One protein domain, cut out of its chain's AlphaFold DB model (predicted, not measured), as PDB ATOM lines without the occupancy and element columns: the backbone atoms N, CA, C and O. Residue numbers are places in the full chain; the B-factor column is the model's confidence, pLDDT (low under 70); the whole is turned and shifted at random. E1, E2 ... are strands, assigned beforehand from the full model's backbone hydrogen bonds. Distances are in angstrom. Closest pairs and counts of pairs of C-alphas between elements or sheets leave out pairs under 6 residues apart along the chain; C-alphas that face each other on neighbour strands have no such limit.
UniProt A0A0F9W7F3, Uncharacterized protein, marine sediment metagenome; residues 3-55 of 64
ATOM      1  N   SER A   3     164.197 237.443 283.041       96.25
ATOM      2  CA  SER A   3     163.037 236.950 282.284       96.25
ATOM      3  C   SER A   3     162.102 238.068 281.830       96.25
ATOM      4  O   SER A   3     161.857 239.020 282.570       96.25
ATOM      5  N   THR A   4     161.526 237.926 280.637       97.50
ATOM      6  CA  THR A   4     160.519 238.831 280.078       97.50
ATOM      7  C   THR A   4     159.341 238.066 279.480       97.50
ATOM      8  O   THR A   4     159.486 236.948 278.982       97.50
ATOM      9  N   LYS A   5     158.150 238.670 279.539       97.00
ATOM     10  CA  LYS A   5     156.932 238.125 278.931       97.00
ATOM     11  C   LYS A   5     156.845 238.582 277.481       97.00
ATOM     12  O   LYS A   5     156.893 239.778 277.208       97.00
ATOM     13  N   LEU A   6     156.664 237.633 276.574       95.00
ATOM     14  CA  LEU A   6     156.472 237.882 275.153       95.00
ATOM     15  C   LEU A   6     155.031 237.551 274.751       95.00
ATOM     16  O   LEU A   6     154.490 236.538 275.211       95.00
ATOM     17  N   PRO A   7     154.397 238.365 273.891       93.50
ATOM     18  CA  PRO A   7     153.140 237.979 273.276       93.50
ATOM     19  C   PRO A   7     153.371 236.759 272.378       93.50
ATOM     20  O   PRO A   7     154.271 236.738 271.542       93.50
ATOM     21  N   GLY A   8     152.549 235.735 272.570       86.62
ATOM     22  CA  GLY A   8     152.501 234.538 271.746       86.62
ATOM     23  C   GLY A   8     151.248 234.496 270.875       86.62
ATOM     24  O   GLY A   8     150.358 235.347 270.945       86.62
ATOM     25  N   PHE A   9     151.153 233.460 270.047       84.88
ATOM     26  CA  PHE A   9     149.996 233.259 269.177       84.88
ATOM     27  C   PHE A   9     148.733 232.906 269.978       84.88
ATOM     28  O   PHE A   9     148.785 232.158 270.957       84.88
ATOM     29  N   GLY A  10     147.582 233.431 269.543       88.00
ATOM     30  CA  GLY A  10     146.279 233.139 270.153       88.00
ATOM     31  C   GLY A  10     146.101 233.703 271.567       88.00
ATOM     32  O   GLY A  10     145.423 233.085 272.382       88.00
ATOM     33  N   GLY A  11     146.752 234.829 271.884       86.94
ATOM     34  CA  GLY A  11     146.664 235.471 273.202       86.94
ATOM     35  C   GLY A  11     147.470 234.772 274.300       86.94
ATOM     36  O   GLY A  11     147.346 235.120 275.472       86.94
ATOM     37  N   LYS A  12     148.299 233.786 273.940       89.56
ATOM     38  CA  LYS A  12     149.215 233.141 274.884       89.56
ATOM     39  C   LYS A  12     150.366 234.075 275.234       89.56
ATOM     40  O   LYS A  12     150.703 234.976 274.473       89.56
ATOM     41  N   ILE A  13     150.982 233.830 276.382       93.38
ATOM     42  CA  ILE A  13     152.197 234.518 276.814       93.38
ATOM     43  C   ILE A  13     153.315 233.487 276.857       93.38
ATOM     44  O   ILE A  13     153.143 232.418 277.443       93.38
ATOM     45  N   PHE A  14     154.450 233.824 276.258       96.06
ATOM     46  CA  PHE A  14     155.693 233.078 276.415       96.06
ATOM     47  C   PHE A  14     156.601 233.801 277.402       96.06
ATOM     48  O   PHE A  14     156.487 235.015 277.588       96.06
ATOM     49  N   ILE A  15     157.502 233.067 278.047       97.56
ATOM     50  CA  ILE A  15     158.507 233.656 278.934       97.56
ATOM     51  C   ILE A  15     159.868 233.401 278.309       97.56
ATOM     52  O   ILE A  15     160.273 232.252 278.177       97.56
ATOM     53  N   LEU A  16     160.557 234.471 277.925       97.12
ATOM     54  CA  LEU A  16     161.953 234.412 277.516       97.12
ATOM     55  C   LEU A  16     162.820 234.695 278.735       97.12
ATOM     56  O   LEU A  16     162.686 235.753 279.342       97.12
ATOM     57  N   SER A  17     163.715 233.778 279.059       97.94
ATOM     58  CA  SER A  17     164.710 233.913 280.114       97.94
ATOM     59  C   SER A  17     166.102 233.886 279.489       97.94
ATOM     60  O   SER A  17     166.381 233.012 278.683       97.94
ATOM     61  N   VAL A  18     166.978 234.826 279.836       96.62
ATOM     62  CA  VAL A  18     168.347 234.909 279.298       96.62
ATOM     63  C   VAL A  18     169.338 234.867 280.446       96.62
ATOM     64  O   VAL A  18     169.195 235.613 281.424       96.62
ATOM     65  N   ASP A  19     170.340 233.997 280.348       95.12
ATOM     66  CA  ASP A  19     171.479 233.993 281.253       95.12
ATOM     67  C   ASP A  19     172.746 234.476 280.535       95.12
ATOM     68  O   ASP A  19     173.351 233.728 279.767       95.12
ATOM     69  N   PRO A  20     173.182 235.724 280.788       92.25
ATOM     70  CA  PRO A  20     174.371 236.264 280.142       92.25
ATOM     71  C   PRO A  20     175.668 235.610 280.633       92.25
ATOM     72  O   PRO A  20     176.702 235.790 280.001       92.25
ATOM     73  N   LYS A  21     175.660 234.878 281.759       93.12
ATOM     74  CA  LYS A  21     176.871 234.209 282.264       93.12
ATOM     75  C   LYS A  21     177.221 232.978 281.443       93.12
ATOM     76  O   LYS A  21     178.397 232.671 281.297       93.12
ATOM     77  N   THR A  22     176.204 232.274 280.959       91.06
ATOM     78  CA  THR A  22     176.353 231.050 280.163       91.06
ATOM     79  C   THR A  22     176.072 231.282 278.683       91.06
ATOM     80  O   THR A  22     176.140 230.332 277.916       91.06
ATOM     81  N   ASP A  23     175.749 232.522 278.296       93.06
ATOM     82  CA  ASP A  23     175.312 232.895 276.947       93.06
ATOM     83  C   ASP A  23     174.208 231.961 276.425       93.06
ATOM     84  O   ASP A  23     174.298 231.349 275.364       93.06
ATOM     85  N   ALA A  24     173.179 231.788 277.258       95.56
ATOM     86  CA  ALA A  24     172.067 230.885 277.000       95.56
ATOM     87  C   ALA A  24     170.727 231.615 277.107       95.56
ATOM     88  O   ALA A  24     170.561 232.555 277.896       95.56
ATOM     89  N   ALA A  25     169.747 231.145 276.347       96.94
ATOM     90  CA  ALA A  25     168.376 231.618 276.390       96.94
ATOM     91  C   ALA A  25     167.401 230.447 276.505       96.94
ATOM     92  O   ALA A  25     167.564 229.410 275.875       96.94
ATOM     93  N   TYR A  26     166.340 230.641 277.277       97.62
ATOM     94  CA  TYR A  26     165.259 229.687 277.443       97.62
ATOM     95  C   TYR A  26     163.928 230.339 277.094       97.62
ATOM     96  O   TYR A  26     163.556 231.363 277.672       97.62
ATOM     97  N   LEU A  27     163.187 229.737 276.172       97.50
ATOM     98  CA  LEU A  27     161.836 230.141 275.820       97.50
ATOM     99  C   LEU A  27     160.835 229.146 276.407       97.50
ATOM    100  O   LEU A  27     160.624 228.062 275.865       97.50
ATOM    101  N   ARG A  28     160.147 229.547 277.477       97.50
ATOM    102  CA  ARG A  28     159.025 228.791 278.035       97.50
ATOM    103  C   ARG A  28     157.762 229.060 277.228       97.50
ATOM    104  O   ARG A  28     157.253 230.184 277.206       97.50
ATOM    105  N   LEU A  29     157.224 228.013 276.609       96.31
ATOM    106  CA  LEU A  29     156.025 228.082 275.770       96.31
ATOM    107  C   LEU A  29     154.741 227.812 276.559       96.31
ATOM    108  O   LEU A  29     153.670 228.296 276.185       96.31
ATOM    109  N   ARG A  30     154.827 226.999 277.619       93.44
ATOM    110  CA  ARG A  30     153.688 226.594 278.454       93.44
ATOM    111  C   ARG A  30     154.108 226.488 279.918       93.44
ATOM    112  O   ARG A  30     155.206 226.030 280.225       93.44
ATOM    113  N   ASP A  31     153.213 226.878 280.821       93.31
ATOM    114  CA  ASP A  31     153.388 226.639 282.256       93.31
ATOM    115  C   ASP A  31     152.965 225.204 282.591       93.31
ATOM    116  O   ASP A  31     151.825 224.934 282.966       93.31
ATOM    117  N   ARG A  32     153.860 224.263 282.291       94.62
ATOM    118  CA  ARG A  32     153.732 222.832 282.569       94.62
ATOM    119  C   ARG A  32     155.074 222.277 283.021       94.62
ATOM    120  O   ARG A  32     156.103 222.923 282.797       94.62
ATOM    121  N   ASP A  33     155.024 221.099 283.628       97.19
ATOM    122  CA  ASP A  33     156.206 220.351 284.033       97.19
ATOM    123  C   ASP A  33     156.940 219.785 282.813       97.19
ATOM    124  O   ASP A  33     156.321 219.404 281.813       97.19
ATOM    125  N   ILE A  34     158.268 219.746 282.918       98.00
ATOM    126  CA  ILE A  34     159.160 219.121 281.941       98.00
ATOM    127  C   ILE A  34     159.320 217.659 282.351       98.00
ATOM    128  O   ILE A  34     159.799 217.373 283.445       98.00
ATOM    129  N   GLU A  35     158.915 216.744 281.477       98.44
ATOM    130  CA  GLU A  35     159.106 215.302 281.659       98.44
ATOM    131  C   GLU A  35     160.386 214.829 280.963       98.44
ATOM    132  O   GLU A  35     161.117 213.992 281.483       98.44
ATOM    133  N   GLN A  36     160.659 215.368 279.773       98.31
ATOM    134  CA  GLN A  36     161.783 214.955 278.945       98.31
ATOM    135  C   GLN A  36     162.405 216.160 278.247       98.31
ATOM    136  O   GLN A  36     161.692 216.978 277.674       98.31
ATOM    137  N   THR A  37     163.732 216.202 278.212       98.50
ATOM    138  CA  THR A  37     164.504 217.109 277.360       98.50
ATOM    139  C   THR A  37     165.183 216.288 276.267       98.50
ATOM    140  O   THR A  37     165.757 215.233 276.544       98.50
ATOM    141  N   ILE A  38     165.089 216.741 275.020       98.38
ATOM    142  CA  ILE A  38     165.768 216.140 273.869       98.38
ATOM    143  C   ILE A  38     166.759 217.157 273.314       98.38
ATOM    144  O   ILE A  38     166.355 218.238 272.885       98.38
ATOM    145  N   GLU A  39     168.034 216.779 273.281       97.88
ATOM    146  CA  GLU A  39     169.061 217.503 272.538       97.88
ATOM    147  C   GLU A  39     168.849 217.263 271.042       97.88
ATOM    148  O   GLU A  39     168.873 216.127 270.562       97.88
ATOM    149  N   ILE A  40     168.586 218.337 270.303       97.69
ATOM    150  CA  ILE A  40     168.464 218.289 268.843       97.69
ATOM    151  C   ILE A  40     169.851 218.396 268.213       97.69
ATOM    152  O   ILE A  40     170.147 217.718 267.230       97.69
ATOM    153  N   ASN A  41     170.686 219.262 268.784       95.62
ATOM    154  CA  ASN A  41     172.104 219.424 268.493       95.62
ATOM    155  C   ASN A  41     172.778 220.147 269.675       95.62
ATOM    156  O   ASN A  41     172.108 220.529 270.632       95.62
ATOM    157  N   SER A  42     174.079 220.416 269.557       94.69
ATOM    158  CA  SER A  42     174.887 221.072 270.595       94.69
ATOM    159  C   SER A  42     174.417 222.471 271.019       94.69
ATOM    160  O   SER A  42     174.917 223.006 272.003       94.69
ATOM    161  N   GLU A  43     173.504 223.091 270.271       95.81
ATOM    162  CA  GLU A  43     173.030 224.460 270.486       95.81
ATOM    163  C   GLU A  43     171.552 224.510 270.901       95.81
ATOM    164  O   GLU A  43     171.075 225.562 271.323       95.81
ATOM    165  N   ILE A  44     170.798 223.414 270.758       97.25
ATOM    166  CA  ILE A  44     169.337 223.421 270.895       97.25
ATOM    167  C   ILE A  44     168.848 222.195 271.664       97.25
ATOM    168  O   ILE A  44     168.951 221.063 271.181       97.25
ATOM    169  N   ASN A  45     168.155 222.455 272.774       98.19
ATOM    170  CA  ASN A  45     167.365 221.460 273.495       98.19
ATOM    171  C   ASN A  45     165.866 221.780 273.406       98.19
ATOM    172  O   ASN A  45     165.453 222.943 273.410       98.19
ATOM    173  N   ILE A  46     165.033 220.738 273.350       98.56
ATOM    174  CA  ILE A  46     163.570 220.853 273.366       98.56
ATOM    175  C   ILE A  46     163.005 220.086 274.558       98.56
ATOM    176  O   ILE A  46     163.254 218.889 274.706       98.56
ATOM    177  N   ASP A  47     162.179 220.764 275.352       98.69
ATOM    178  CA  ASP A  47     161.487 220.182 276.497       98.69
ATOM    179  C   ASP A  47     160.075 219.731 276.132       98.69
ATOM    180  O   ASP A  47     159.316 220.469 275.493       98.69
ATOM    181  N   TYR A  48     159.682 218.565 276.632       98.56
ATOM    182  CA  TYR A  48     158.377 217.948 276.440       98.56
ATOM    183  C   TYR A  48     157.694 217.678 277.783       98.56
ATOM    184  O   TYR A  48     158.338 217.266 278.750       98.56
ATOM    185  N   ASP A  49     156.373 217.874 277.837       98.31
ATOM    186  CA  ASP A  49     155.550 217.360 278.936       98.31
ATOM    187  C   ASP A  49     155.290 215.853 278.793       98.31
ATOM    188  O   ASP A  49     155.541 215.245 277.751       98.31
ATOM    189  N   LYS A  50     154.702 215.252 279.831       98.00
ATOM    190  CA  LYS A  50     154.309 213.834 279.856       98.00
ATOM    191  C   LYS A  50     153.408 213.403 278.689       98.00
ATOM    192  O   LYS A  50     153.332 212.220 278.369       98.00
ATOM    193  N   GLY A  51     152.694 214.340 278.066       97.38
ATOM    194  CA  GLY A  51     151.846 214.085 276.902       97.38
ATOM    195  C   GLY A  51     152.581 214.175 275.564       97.38
ATOM    196  O   GLY A  51     151.926 214.082 274.528       97.38
ATOM    197  N   GLY A  52     153.898 214.403 275.563       97.06
ATOM    198  CA  GLY A  52     154.699 214.602 274.357       97.06
ATOM    199  C   GLY A  52     154.523 215.983 273.721       97.06
ATOM    200  O   GLY A  52     154.857 216.168 272.551       97.06
ATOM    201  N   ASN A  53     153.987 216.971 274.445       97.38
ATOM    202  CA  ASN A  53     153.838 218.329 273.921       97.38
ATOM    203  C   ASN A  53     155.064 219.170 274.263       97.38
ATOM    204  O   ASN A  53     155.479 219.195 275.416       97.38
ATOM    205  N   VAL A  54     155.557 219.960 273.305       97.31
ATOM    206  CA  VAL A  54     156.662 220.898 273.563       97.31
ATOM    207  C   VAL A  54     156.262 221.944 274.611       97.31
ATOM    208  O   VAL A  54     155.243 222.625 274.463       97.31
ATOM    209  N   VAL A  55     157.055 222.116 275.662       97.94
ATOM    210  CA  VAL A  55     156.807 223.099 276.732       97.94
ATOM    211  C   VAL A  55     157.886 224.168 276.833       97.94
ATOM    212  O   VAL A  55     157.590 225.266 277.315       97.94
TER     213      VAL A  55
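AT A GLANCE: This is residues 3 to 55 of the 64 residues of an uncharacterized protein of marine sediment metagenome (UniProt A0A0F9W7F3). Two small antiparallel sheets stand one beyond the other: a three-stranded meander of E1, E2 and E3, and a two-stranded hairpin of E4 and E5, with a gap between E3 and E5. The link of residues 29 to 35 joins them past the end of E3, and the tail of residues 49 to 55 loops back after E5. The printed part has 53 residues and five named strands, E1 to E5 in chain order, with no named helix; the class is all strand. The order across the larger sheet is E1, E2, E3. The whole is only just compact, close to loose, with a radius of gyration of the C-alphas of 11.9 A and spans of 31 by 25 by 16 A.

HOW THE PARTS SIT: In the larger sheet, E2, residues 13 to 19, is the inner strand, and E1, residues 3 to 7, and E3, residues 24 to 28, are the edge strands. E1, E2 and E3 form a meander, each strand the antiparallel neighbour of the one before. E1 and E2 are a hairpin, with 149 degrees between their directions; the C-alphas of Ser 3 and Ser 17 face each other at 4.1 A, and N 4 and O 16 are within hydrogen-bond range at 2.8 A. E2 and E3 are a hairpin too, at 163 degrees; C-alphas 18 and 25 face each other at 4.4 A, and N 17 and O 26 are 2.8 A apart, within hydrogen-bond range. The second sheet is the hairpin of E4, residues 36 to 41, and E5, residues 44 to 48, antiparallel at 157 degrees. Across it, C-alphas 37 and 47 face each other at 4.4 A, and N 38 and O 46 are within hydrogen-bond range at 2.8 A. E3 and E5 are near each other, with 7 pairs of C-alphas within 10 A but no pair within 8 A. E3 and E4 are apart, and E1 and E2 are apart from both E4 and E5.

IN THESE COORDINATES: E2, the longest strand by residues, measures 19.8 A from C-alpha 13 to C-alpha 19. E4 measures 15.4 A, E1 and E5 13.4 A each, and E3 13.2 A. E1 begins at C-alpha 3, (163.037, 236.950, 282.284); E3 ends at C-alpha 28, (159.025, 228.791, 278.035); E5 ends at C-alpha 48, (158.377, 217.948, 276.440).

THE WHOLE: The two C-alphas farthest apart, those of Gly 10 and Lys 21, are separated by 32.9 A. The printed part has no cut. The links E1 to E2, E2 to E3 and E4 to E5 are tight, and the link E3 to E4 is short; no link is long. The mean pLDDT of the printed part is 95.6, and no printed residue is under 70.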